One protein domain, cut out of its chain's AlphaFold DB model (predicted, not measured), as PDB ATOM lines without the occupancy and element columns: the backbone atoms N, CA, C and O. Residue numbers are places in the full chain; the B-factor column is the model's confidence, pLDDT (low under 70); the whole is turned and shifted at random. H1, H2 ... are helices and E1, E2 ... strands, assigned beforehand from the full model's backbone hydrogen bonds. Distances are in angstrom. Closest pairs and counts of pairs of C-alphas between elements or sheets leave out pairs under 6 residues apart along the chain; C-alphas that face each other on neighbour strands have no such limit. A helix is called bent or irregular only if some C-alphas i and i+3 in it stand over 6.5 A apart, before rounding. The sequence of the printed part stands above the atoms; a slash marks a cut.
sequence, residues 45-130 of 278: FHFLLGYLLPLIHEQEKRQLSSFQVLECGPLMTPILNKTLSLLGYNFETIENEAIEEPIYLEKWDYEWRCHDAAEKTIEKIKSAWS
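What this domain is: This is residues 45 to 130 of the 278 residues of an uncharacterized protein of Pseudomonas guguanensis (UniProt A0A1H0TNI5). Picture a short ribbon of two strands, E1 and E2, on one side of the domain and helix H3 on the other, with helix H1 running through the middle between them. H2 runs roughly alongside H1, H3 crosses H1 at nearly a right angle and meets H2 near the last residues of both, making a corner there, and a long link, residues 95 to 114, swings past H1 on the side away from H2 to reach H3. The printed part has 86 residues with three named helices and two named strands, in the order H1, E1, H2, E2, H3; the sheet, E1 next to E2, is parallel, and the class is mostly helix. The whole is compact and rounded, with a radius of gyration of the C-alphas of 12.4 A and spans of 33 by 28 by 27 A.

Where its parts are: Find C-alpha 67 at (228.613, 83.583, -48.502); from there E1 runs through residues 67 to 70, 10.4 A. E2, residues 91 to 94, covers 9.7 A. H2, residues 73 to 86, is 19.8 A long; it is neither bent nor irregular, but only just: C-alphas 75 and 78 are 6.3 A apart. Look for C-alpha 45 at (205.885, 80.084, -44.914), where H1, residues 45 to 62, begins its 24.8 A. H1 is irregular, only just, with C-alphas 50 and 53 at 7.0 A. H3, residues 115 to 129, runs 20.8 A to C-alpha 129 at (214.868, 93.518, -35.628).

How they stand to each other: Start at the sheet: E1 and E2 are parallel, with 35 degrees between their directions, and N 69 and O 92 are 2.8 A apart, within hydrogen-bond range. E1, H2 and E2 form a strand-helix-strand unit, two parallel neighbour strands with a helix between them along the chain, and its crossover is right-handed. The closest C-alphas of H2 and E2, those of Leu 84 and Phe 91, are 7.6 A apart. H1 and H2 only just touch, with 3 pairs of C-alphas within 8 A, the closest being Leu 52 and Leu 80 at 6.8 A; they run the same way at a shallow tilt of 33 degrees, only just short of steep. H3 touches H1 about perpendicular, at 86 degrees, with the C-alphas of His 57 and Thr 121 closest at 6.1 A. H3 touches H2 with residues 125 to 129 alone, at 83 degrees, and the closest C-alphas, Leu 86 and Ala 128, are 5.7 A apart. E1 and H3 are apart. Every O i to N i+4 pair is within hydrogen-bond range in H3, against 11 of 14 in H1 and 8 of 10 in H2.

The domain as a whole: The C-alphas farthest apart, those of Glu 100 and Ser 130, are 35.5 A apart. The printed part has no cut; the link from E2 to H3 is long, and the other links are tight. The mean pLDDT of the printed part is 92.1, and no printed residue is under 70.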
ATOM      1  N   PHE A  45     205.796  81.217 -45.834       94.56
ATOM      2  CA  PHE A  45     205.885  80.084 -44.914       94.56
ATOM      3  C   PHE A  45     207.179  79.281 -45.101       94.56
ATOM      4  O   PHE A  45     207.919  79.038 -44.150       94.56
ATOM      5  N   HIS A  46     207.458  78.898 -46.343       93.44
ATOM      6  CA  HIS A  46     208.631  78.110 -46.706       93.44
ATOM      7  C   HIS A  46     209.892  78.974 -46.737       93.44
ATOM      8  O   HIS A  46     210.960  78.499 -46.377       93.44
ATOM      9  N   PHE A  47     209.766  80.257 -47.081       95.56
ATOM     10  CA  PHE A  47     210.831  81.235 -46.899       95.56
ATOM     11  C   PHE A  47     211.284  81.285 -45.441       95.56
ATOM     12  O   PHE A  47     212.451  81.065 -45.144       95.56
ATOM     13  N   LEU A  48     210.365  81.561 -44.517       96.62
ATOM     14  CA  LEU A  48     210.729  81.810 -43.134       96.62
ATOM     15  C   LEU A  48     211.240  80.533 -42.458       96.62
ATOM     16  O   LEU A  48     212.326  80.530 -41.881       96.62
ATOM     17  N   LEU A  49     210.466  79.450 -42.550       93.94
ATOM     18  CA  LEU A  49     210.749  78.214 -41.823       93.94
ATOM     19  C   LEU A  49     211.689  77.282 -42.591       93.94
ATOM     20  O   LEU A  49     212.493  76.597 -41.979       93.94
ATOM     21  N   GLY A  50     211.602  77.244 -43.918       92.38
ATOM     22  CA  GLY A  50     212.381  76.330 -44.757       92.38
ATOM     23  C   GLY A  50     213.677  76.927 -45.304       92.38
ATOM     24  O   GLY A  50     214.488  76.181 -45.848       92.38
ATOM     25  N   TYR A  51     213.886  78.244 -45.176       94.56
ATOM     26  CA  TYR A  51     215.057  78.918 -45.737       94.56
ATOM     27  C   TYR A  51     215.747  79.870 -44.753       94.56
ATOM     28  O   TYR A  51     216.859  79.580 -44.329       94.56
ATOM     29  N   LEU A  52     215.103  80.965 -44.333       97.00
ATOM     30  CA  LEU A  52     215.724  82.019 -43.522       97.00
ATOM     31  C   LEU A  52     216.242  81.503 -42.172       97.00
ATOM     32  O   LEU A  52     217.400  81.738 -41.829       97.00
ATOM     33  N   LEU A  53     215.398  80.801 -41.409       96.06
ATOM     34  CA  LEU A  53     215.789  80.249 -40.109       96.06
ATOM     35  C   LEU A  53     216.914  79.194 -40.243       96.06
ATOM     36  O   LEU A  53     217.958  79.372 -39.610       96.06
ATOM     37  N   PRO A  54     216.792  78.153 -41.094       94.50
ATOM     38  CA  PRO A  54     217.886  77.210 -41.332       94.50
ATOM     39  C   PRO A  54     219.182  77.858 -41.831       94.50
ATOM     40  O   PRO A  54     220.262  77.441 -41.420       94.50
ATOM     41  N   LEU A  55     219.091  78.873 -42.698       95.56
ATOM     42  CA  LEU A  55     220.246  79.579 -43.254       95.56
ATOM     43  C   LEU A  55     221.060  80.255 -42.155       95.56
ATOM     44  O   LEU A  55     222.274  80.088 -42.099       95.56
ATOM     45  N   ILE A  56     220.393  81.001 -41.272       97.12
ATOM     46  CA  ILE A  56     221.066  81.705 -40.178       97.12
ATOM     47  C   ILE A  56     221.703  80.695 -39.224       97.12
ATOM     48  O   ILE A  56     222.862  80.854 -38.856       97.12
ATOM     49  N   HIS A  57     220.996  79.619 -38.880       95.19
ATOM     50  CA  HIS A  57     221.559  78.545 -38.057       95.19
ATOM     51  C   HIS A  57     222.799  77.898 -38.682       95.19
ATOM     52  O   HIS A  57     223.795  77.660 -37.998       95.19
ATOM     53  N   GLU A  58     222.760  77.613 -39.982       93.88
ATOM     54  CA  GLU A  58     223.897  77.021 -40.683       93.88
ATOM     55  C   GLU A  58     225.079  77.995 -40.765       93.88
ATOM     56  O   GLU A  58     226.227  77.591 -40.556       93.88
ATOM     57  N   GLN A  59     224.808  79.285 -40.969       94.56
ATOM     58  CA  GLN A  59     225.832  80.324 -40.942       94.56
ATOM     59  C   GLN A  59     226.483  80.452 -39.557       94.56
ATOM     60  O   GLN A  59     227.702  80.586 -39.478       94.56
ATOM     61  N   GLU A  60     225.731  80.324 -38.461       94.50
ATOM     62  CA  GLU A  60     226.297  80.330 -37.101       94.50
ATOM     63  C   GLU A  60     227.212  79.138 -36.822       94.50
ATOM     64  O   GLU A  60     228.204  79.261 -36.100       94.50
ATOM     65  N   LYS A  61     226.893  77.972 -37.390       93.19
ATOM     66  CA  LYS A  61     227.734  76.777 -37.264       93.19
ATOM     67  C   LYS A  61     229.039  76.907 -38.037       93.19
ATOM     68  O   LYS A  61     230.070  76.441 -37.563       93.19
ATOM     69  N   ARG A  62     228.978  77.467 -39.248       91.69
ATOM     70  CA  ARG A  62     230.125  77.524 -40.165       91.69
ATOM     71  C   ARG A  62     230.993  78.754 -39.968       91.69
ATOM     72  O   ARG A  62     232.184  78.678 -40.239       91.69
ATOM     73  N   GLN A  63     230.396  79.858 -39.522       93.62
ATOM     74  CA  GLN A  63     231.058  81.144 -39.307       93.62
ATOM     75  C   GLN A  63     231.813  81.621 -40.556       93.62
ATOM     76  O   GLN A  63     232.952  82.078 -40.479       93.62
ATOM     77  N   LEU A  64     231.188  81.484 -41.732       91.06
ATOM     78  CA  LEU A  64     231.804  81.909 -42.989       91.06
ATOM     79  C   LEU A  64     231.997  83.429 -42.985       91.06
ATOM     80  O   LEU A  64     231.083  84.169 -42.622       91.06
ATOM     81  N   SER A  65     233.161  83.902 -43.430       92.50
ATOM     82  CA  SER A  65     233.447  85.339 -43.540       92.50
ATOM     83  C   SER A  65     232.623  86.033 -44.630       92.50
ATOM     84  O   SER A  65     232.382  87.234 -44.535       92.50
ATOM     85  N   SER A  66     232.196  85.288 -45.652       94.62
ATOM     86  CA  SER A  66     231.274  85.713 -46.708       94.62
ATOM     87  C   SER A  66     230.577  84.503 -47.330       94.62
ATOM     88  O   SER A  66     231.184  83.432 -47.395       94.62
ATOM     89  N   PHE A  67     229.350  84.659 -47.827       94.06
ATOM     90  CA  PHE A  67     228.613  83.583 -48.502       94.06
ATOM     91  C   PHE A  67     227.591  84.117 -49.512       94.06
ATOM     92  O   PHE A  67     227.183  85.274 -49.452       94.06
ATOM     93  N   GLN A  68     227.163  83.265 -50.437       94.44
ATOM     94  CA  GLN A  68     226.094  83.578 -51.382       94.44
ATOM     95  C   GLN A  68     224.760  83.002 -50.901       94.44
ATOM     96  O   GLN A  68     224.709  81.933 -50.288       94.44
ATOM     97  N   VAL A  69     223.673  83.717 -51.176       95.25
ATOM     98  CA  VAL A  69     222.295  83.312 -50.877       95.25
ATOM     99  C   VAL A  69     221.437  83.464 -52.113       95.25
ATOM    100  O   VAL A  69     221.721  84.272 -52.988       95.25
ATOM    101  N   LEU A  70     220.356  82.702 -52.178       93.38
ATOM    102  CA  LEU A  70     219.512  82.680 -53.356       93.38
ATOM    103  C   LEU A  70     218.417  83.723 -53.293       93.38
ATOM    104  O   LEU A  70     217.798  83.931 -52.246       93.38
ATOM    105  N   GLU A  71     218.129  84.323 -54.443       92.50
ATOM    106  CA  GLU A  71     216.984  85.207 -54.580       92.50
ATOM    107  C   GLU A  71     215.689  84.450 -54.248       92.50
ATOM    108  O   GLU A  71     215.429  83.346 -54.728       92.50
ATOM    109  N   CYS A  72     214.858  85.031 -53.392       93.19
ATOM    110  CA  CYS A  72     213.589  84.461 -52.939       93.19
ATOM    111  C   CYS A  72     212.390  85.206 -53.556       93.19
ATOM    112  O   CYS A  72     211.312  85.285 -52.966       93.19
ATOM    113  N   GLY A  73     212.593  85.803 -54.730       92.06
ATOM    114  CA  GLY A  73     211.629  86.672 -55.387       92.06
ATOM    115  C   GLY A  73     211.477  88.046 -54.712       92.06
ATOM    116  O   GLY A  73     212.040  88.322 -53.646       92.06
ATOM    117  N   PRO A  74     210.661  88.934 -55.300       93.25
ATOM    118  CA  PRO A  74     210.663  90.361 -54.983       93.25
ATOM    119  C   PRO A  74     210.121  90.703 -53.591       93.25
ATOM    120  O   PRO A  74     210.391  91.788 -53.086       93.25
ATOM    121  N   LEU A  75     209.345  89.810 -52.964       93.31
ATOM    122  CA  LEU A  75     208.806  90.049 -51.621       93.31
ATOM    123  C   LEU A  75     209.719  89.513 -50.515       93.31
ATOM    124  O   LEU A  75     209.836  90.143 -49.466       93.31
ATOM    125  N   MET A  76     210.349  88.355 -50.719       95.94
ATOM    126  CA  MET A  76     211.128  87.700 -49.663       95.94
ATOM    127  C   MET A  76     212.600  88.118 -49.686       95.94
ATOM    128  O   MET A  76     213.195  88.255 -48.619       95.94
ATOM    129  N   THR A  77     213.180  88.400 -50.861       96.50
ATOM    130  CA  THR A  77     214.569  88.884 -50.979       96.50
ATOM    131  C   THR A  77     214.837  90.144 -50.148       96.50
ATOM    132  O   THR A  77     215.836  90.164 -49.430       96.50
ATOM    133  N   PRO A  78     213.961  91.171 -50.120       97.69
ATOM    134  CA  PRO A  78     214.172  92.319 -49.236       97.69
ATOM    135  C   PRO A  78     214.227  91.941 -47.749       97.69
ATOM    136  O   PRO A  78     215.057  92.470 -47.009       97.69
ATOM    137  N   ILE A  79     213.381  91.002 -47.307       98.00
ATOM    138  CA  ILE A  79     213.359  90.518 -45.917       98.00
ATOM    139  C   ILE A  79     214.645  89.749 -45.599       98.00
ATOM    140  O   ILE A  79     215.242  89.973 -44.543       98.00
ATOM    141  N   LEU A  80     215.083  88.878 -46.512       98.00
ATOM    142  CA  LEU A  80     216.339  88.133 -46.412       98.00
ATOM    143  C   LEU A  80     217.517  89.094 -46.261       98.00
ATOM    144  O   LEU A  80     218.212  89.065 -45.247       98.00
ATOM    145  N   ASN A  81     217.683  89.997 -47.226       98.31
ATOM    146  CA  ASN A  81     218.837  90.884 -47.301       98.31
ATOM    147  C   ASN A  81     218.902  91.815 -46.095       98.31
ATOM    148  O   ASN A  81     219.963  91.981 -45.491       98.31
ATOM    149  N   LYS A  82     217.758  92.381 -45.689       98.31
ATOM    150  CA  LYS A  82     217.689  93.218 -44.491       98.31
ATOM    151  C   LYS A  82     218.027  92.424 -43.232       98.31
ATOM    152  O   LYS A  82     218.792  92.922 -42.414       98.31
ATOM    153  N   THR A  83     217.509  91.201 -43.086       98.50
ATOM    154  CA  THR A  83     217.802  90.357 -41.917       98.50
ATOM    155  C   THR A  83     219.290  90.028 -41.831       98.50
ATOM    156  O   THR A  83     219.892  90.254 -40.788       98.50
ATOM    157  N   LEU A  84     219.904  89.553 -42.918       98.38
ATOM    158  CA  LEU A  84     221.330  89.211 -42.929       98.38
ATOM    159  C   LEU A  84     222.214  90.445 -42.677       98.38
ATOM    160  O   LEU A  84     223.183  90.358 -41.926       98.38
ATOM    161  N   SER A  85     221.827  91.607 -43.215       98.25
ATOM    162  CA  SER A  85     222.521  92.878 -42.967       98.25
ATOM    163  C   SER A  85     222.431  93.318 -41.502       98.25
ATOM    164  O   SER A  85     223.434  93.725 -40.924       98.25
ATOM    165  N   LEU A  86     221.250  93.216 -40.874       98.06
ATOM    166  CA  LEU A  86     221.064  93.531 -39.447       98.06
ATOM    167  C   LEU A  86     221.877  92.602 -38.535       98.06
ATOM    168  O   LEU A  86     222.285  93.005 -37.450       98.06
ATOM    169  N   LEU A  87     222.131  91.371 -38.980       97.94
ATOM    170  CA  LEU A  87     222.990  90.410 -38.289       97.94
ATOM    171  C   LEU A  87     224.489  90.634 -38.546       97.94
ATOM    172  O   LEU A  87     225.308  89.919 -37.972       97.94
ATOM    173  N   GLY A  88     224.850  91.619 -39.375       97.94
ATOM    174  CA  GLY A  88     226.236  91.950 -39.697       97.94
ATOM    175  C   GLY A  88     226.919  90.937 -40.615       97.94
ATOM    176  O   GLY A  88     228.147  90.875 -40.644       97.94
ATOM    177  N   TYR A  89     226.157  90.122 -41.348       97.31
ATOM    178  CA  TYR A  89     226.734  89.170 -42.288       97.31
ATOM    179  C   TYR A  89     227.173  89.852 -43.583       97.31
ATOM    180  O   TYR A  89     226.490  90.731 -44.105       97.31
ATOM    181  N   ASN A  90     228.296  89.388 -44.125       95.88
ATOM    182  CA  ASN A  90     228.730  89.714 -45.474       95.88
ATOM    183  C   ASN A  90     228.186  88.651 -46.432       95.88
ATOM    184  O   ASN A  90     228.517  87.470 -46.298       95.88
ATOM    185  N   PHE A  91     227.327  89.047 -47.362       96.19
ATOM    186  CA  PHE A  91     226.677  88.111 -48.268       96.19
ATOM    187  C   PHE A  91     226.388  88.743 -49.628       96.19
ATOM    188  O   PHE A  91     226.326  89.964 -49.763       96.19
ATOM    189  N   GLU A  92     226.161  87.889 -50.618       95.12
ATOM    190  CA  GLU A  92     225.708  88.272 -51.953       95.12
ATOM    191  C   GLU A  92     224.439  87.492 -52.306       95.12
ATOM    192  O   GLU A  92     224.361  86.284 -52.084       95.12
ATOM    193  N   THR A  93     223.427  88.175 -52.841       95.12
ATOM    194  CA  THR A  93     222.239  87.516 -53.396       95.12
ATOM    195  C   THR A  93     222.496  87.163 -54.856       95.12
ATOM    196  O   THR A  93     222.842  88.048 -55.634       95.12
ATOM    197  N   ILE A  94     222.276  85.906 -55.230       92.44
ATOM    198  CA  ILE A  94     222.468  85.403 -56.593       92.44
ATOM    199  C   ILE A  94     221.197  84.737 -57.136       92.44
ATOM    200  O   ILE A  94     220.332  84.276 -56.381       92.44
ATOM    201  N   GLU A  95     221.105  84.670 -58.462       88.44
ATOM    202  CA  GLU A  95     220.079  83.905 -59.174       88.44
ATOM    203  C   GLU A  95     220.301  82.390 -59.004       88.44
ATOM    204  O   GLU A  95     221.392  81.932 -58.655       88.44
ATOM    205  N   ASN A  96     219.264  81.585 -59.256       80.94
ATOM    206  CA  ASN A  96     219.344  80.124 -59.123       80.94
ATOM    207  C   ASN A  96     220.373  79.499 -60.070       80.94
ATOM    208  O   ASN A  96     221.043  78.529 -59.720       80.94
ATOM    209  N   GLU A  97     220.475  80.043 -61.274       86.25
ATOM    210  CA  GLU A  97     221.318  79.558 -62.359       86.25
ATOM    211  C   GLU A  97     222.801  79.860 -62.113       86.25
ATOM    212  O   GLU A  97     223.663  79.200 -62.689       86.25
ATOM    213  N   ALA A  98     223.093  80.827 -61.240       83.19
ATOM    214  CA  ALA A  98     224.446  81.241 -60.887       83.19
ATOM    215  C   ALA A  98     225.090  80.361 -59.799       83.19
ATOM    216  O   ALA A  98     226.233  80.602 -59.413       83.19
ATOM    217  N   ILE A  99     224.384  79.349 -59.279       82.06
ATOM    218  CA  ILE A  99     224.948  78.445 -58.274       82.06
ATOM    219  C   ILE A  99     225.892  77.444 -58.929       82.06
ATOM    220  O   ILE A  99     225.461  76.574 -59.687       82.06
ATOM    221  N   GLU A 100     227.151  77.468 -58.513       83.25
ATOM    222  CA  GLU A 100     228.117  76.437 -58.893       83.25
ATOM    223  C   GLU A 100     228.099  75.253 -57.910       83.25
ATOM    224  O   GLU A 100     227.977  74.100 -58.327       83.25
ATOM    225  N   GLU A 101     228.135  75.515 -56.594       82.19
ATOM    226  CA  GLU A 101     228.151  74.466 -55.560       82.19
ATOM    227  C   GLU A 101     227.159  74.764 -54.418       82.19
ATOM    228  O   GLU A 101     227.461  75.525 -53.494       82.19
ATOM    229  N   PRO A 102     225.950  74.174 -54.437       83.75
ATOM    230  CA  PRO A 102     224.934  74.464 -53.432       83.75
ATOM    231  C   PRO A 102     225.238  73.812 -52.079       83.75
ATOM    232  O   PRO A 102     225.474  72.604 -51.988       83.75
ATOM    233  N   ILE A 103     225.065  74.586 -51.003       82.50
ATOM    234  CA  ILE A 103     224.872  74.048 -49.652       82.50
ATOM    235  C   ILE A 103     223.378  73.829 -49.428       82.50
ATOM    236  O   ILE A 103     222.565  74.746 -49.541       82.50
ATOM    237  N   TYR A 104     223.015  72.600 -49.073       85.75
ATOM    238  CA  TYR A 104     221.636  72.257 -48.756       85.75
ATOM    239  C   TYR A 104     221.325  72.575 -47.298       85.75
ATOM    240  O   TYR A 104     222.030  72.138 -46.389       85.75
ATOM    241  N   LEU A 105     220.237  73.311 -47.093       86.81
ATOM    242  CA  LEU A 105     219.706  73.610 -45.773       86.81
ATOM    243  C   LEU A 105     218.748  72.512 -45.313       86.81
ATOM    244  O   LEU A 105     218.059  71.871 -46.112       86.81
ATOM    245  N   GLU A 106     218.685  72.320 -44.001       86.50
ATOM    246  CA  GLU A 106     217.676  71.467 -43.389       86.50
ATOM    247  C   GLU A 106     216.281  72.097 -43.540       86.50
ATOM    248  O   GLU A 106     216.093  73.291 -43.312       86.50
ATOM    249  N   LYS A 107     215.284  71.291 -43.911       83.81
ATOM    250  CA  LYS A 107     213.911  71.756 -44.147       83.81
ATOM    251  C   LYS A 107     213.082  71.781 -42.863       83.81
ATOM    252  O   LYS A 107     212.364  70.821 -42.567       83.81
ATOM    253  N   TRP A 108     213.150  72.865 -42.094       88.88
ATOM    254  CA  TRP A 108     212.376  72.958 -40.843       88.88
ATOM    255  C   TRP A 108     210.871  73.179 -41.069       88.88
ATOM    256  O   TRP A 108     210.073  72.979 -40.155       88.88
ATOM    257  N   ASP A 109     210.459  73.524 -42.287       87.19
ATOM    258  CA  ASP A 109     209.066  73.689 -42.710       87.19
ATOM    259  C   ASP A 109     208.326  72.364 -42.981       87.19
ATOM    260  O   ASP A 109     207.106  72.365 -43.096       87.19
ATOM    261  N   TYR A 110     209.010  71.224 -43.070       82.06
ATOM    262  CA  TYR A 110     208.347  69.914 -43.184       82.06
ATOM    263  C   TYR A 110     208.178  69.267 -41.822       82.06
ATOM    264  O   TYR A 110     207.106  68.775 -41.465       82.06
ATOM    265  N   GLU A 111     209.252  69.293 -41.045       76.19
ATOM    266  CA  GLU A 111     209.301  68.670 -39.744       76.19
ATOM    267  C   GLU A 111     210.086  69.586 -38.816       76.19
ATOM    268  O   GLU A 111     211.312  69.661 -38.879       76.19
ATOM    269  N   TRP A 112     209.366  70.277 -37.935       77.00
ATOM    270  CA  TRP A 112     209.949  71.147 -36.918       77.00
ATOM    271  C   TRP A 112     210.662  70.311 -35.839       77.00
ATOM    272  O   TRP A 112     210.154  70.096 -34.733       77.00
ATOM    273  N   ARG A 113     211.810  69.730 -36.205       70.62
ATOM    274  CA  ARG A 113     212.582  68.763 -35.407       70.62
ATOM    275  C   ARG A 113     213.635  69.440 -34.534       70.62
ATOM    276  O   ARG A 113     213.882  68.976 -33.425       70.62
ATOM    277  N   CYS A 114     214.194  70.560 -34.981       71.00
ATOM    278  CA  CYS A 114     215.322  71.233 -34.336       71.00
ATOM    279  C   CYS A 114     214.890  72.400 -33.441       71.00
ATOM    280  O   CYS A 114     215.380  73.514 -33.604       71.00
ATOM    281  N   HIS A 115     213.983  72.144 -32.494       76.25
ATOM    282  CA  HIS A 115     213.383  73.183 -31.647       76.25
ATOM    283  C   HIS A 115     214.430  74.100 -30.992       76.25
ATOM    284  O   HIS A 115     214.368  75.305 -31.176       76.25
ATOM    285  N   ASP A 116     215.448  73.555 -30.323       87.56
ATOM    286  CA  ASP A 116     216.408  74.389 -29.581       87.56
ATOM    287  C   ASP A 116     217.297  75.249 -30.492       87.56
ATOM    288  O   ASP A 116     217.624  76.390 -30.164       87.56
ATOM    289  N   ALA A 117     217.682  74.715 -31.654       90.50
ATOM    290  CA  ALA A 117     218.409  75.473 -32.669       90.50
ATOM    291  C   ALA A 117     217.530  76.572 -33.284       90.50
ATOM    292  O   ALA A 117     217.986  77.701 -33.482       90.50
ATOM    293  N   ALA A 118     216.262  76.247 -33.545       91.88
ATOM    294  CA  ALA A 118     215.294  77.190 -34.065       91.88
ATOM    295  C   ALA A 118     215.028  78.322 -33.070       91.88
ATOM    296  O   ALA A 118     215.098  79.476 -33.471       91.88
ATOM    297  N   GLU A 119     214.826  78.033 -31.781       94.12
ATOM    298  CA  GLU A 119     214.592  79.061 -30.758       94.12
ATOM    299  C   GLU A 119     215.790  80.009 -30.611       94.12
ATOM    300  O   GLU A 119     215.611  81.224 -30.620       94.12
ATOM    301  N   LYS A 120     217.030  79.495 -30.583       95.69
ATOM    302  CA  LYS A 120     218.230  80.356 -30.572       95.69
ATOM    303  C   LYS A 120     218.283  81.285 -31.786       95.69
ATOM    304  O   LYS A 120     218.608  82.464 -31.656       95.69
ATOM    305  N   THR A 121     217.945  80.755 -32.958       96.69
ATOM    306  CA  THR A 121     217.907  81.525 -34.204       96.69
ATOM    307  C   THR A 121     216.789  82.569 -34.179       96.69
ATOM    308  O   THR A 121     217.014  83.722 -34.539       96.69
ATOM    309  N   ILE A 122     215.602  82.194 -33.701       96.69
ATOM    310  CA  ILE A 122     214.445  83.076 -33.536       96.69
ATOM    311  C   ILE A 122     214.799  84.256 -32.628       96.69
ATOM    312  O   ILE A 122     214.564  85.400 -33.013       96.69
ATOM    313  N   GLU A 123     215.407  84.007 -31.467       97.06
ATOM    314  CA  GLU A 123     215.803  85.069 -30.535       97.06
ATOM    315  C   GLU A 123     216.880  85.989 -31.122       97.06
ATOM    316  O   GLU A 123     216.804  87.211 -30.976       97.06
ATOM    317  N   LYS A 124     217.837  85.433 -31.874       97.81
ATOM    318  CA  LYS A 124     218.840  86.228 -32.594       97.81
ATOM    319  C   LYS A 124     218.189  87.184 -33.599       97.81
ATOM    320  O   LYS A 124     218.517  88.370 -33.618       97.81
ATOM    321  N   ILE A 125     217.239  86.696 -34.400       98.19
ATOM    322  CA  ILE A 125     216.526  87.532 -35.374       98.19
ATOM    323  C   ILE A 125     215.647  88.570 -34.665       98.19
ATOM    324  O   ILE A 125     215.685  89.740 -35.040       98.19
ATOM    325  N   LYS A 126     214.896  88.182 -33.625       97.31
ATOM    326  CA  LYS A 126     214.086  89.115 -32.818       97.31
ATOM    327  C   LYS A 126     214.935  90.270 -32.288       97.31
ATOM    328  O   LYS A 126     214.539  91.425 -32.413       97.31
ATOM    329  N   SER A 127     216.114  89.962 -31.744       97.56
ATOM    330  CA  SER A 127     217.057  90.966 -31.247       97.56
ATOM    331  C   SER A 127     217.507  91.921 -32.357       97.56
ATOM    332  O   SER A 127     217.408  93.139 -32.202       97.56
ATOM    333  N   ALA A 128     217.896  91.386 -33.517       97.94
ATOM    334  CA  ALA A 128     218.351  92.176 -34.661       97.94
ATOM    335  C   ALA A 128     217.277  93.131 -35.213       97.94
ATOM    336  O   ALA A 128     217.585  94.236 -35.653       97.94
ATOM    337  N   TRP A 129     216.007  92.724 -35.161       97.75
ATOM    338  CA  TRP A 129     214.868  93.518 -35.628       97.75
ATOM    339  C   TRP A 129     214.223  94.397 -34.543       97.75
ATOM    340  O   TRP A 129     213.285  95.141 -34.839       97.75
ATOM    341  N   SER A 130     214.705  94.340 -33.297       94.31
ATOM    342  CA  SER A 130     214.063  94.987 -32.141       94.31
ATOM    343  C   SER A 130     213.921  96.509 -32.279       94.31
ATOM    344  O   SER A 130     212.909  97.064 -31.848       94.31
TER     345      SER A 130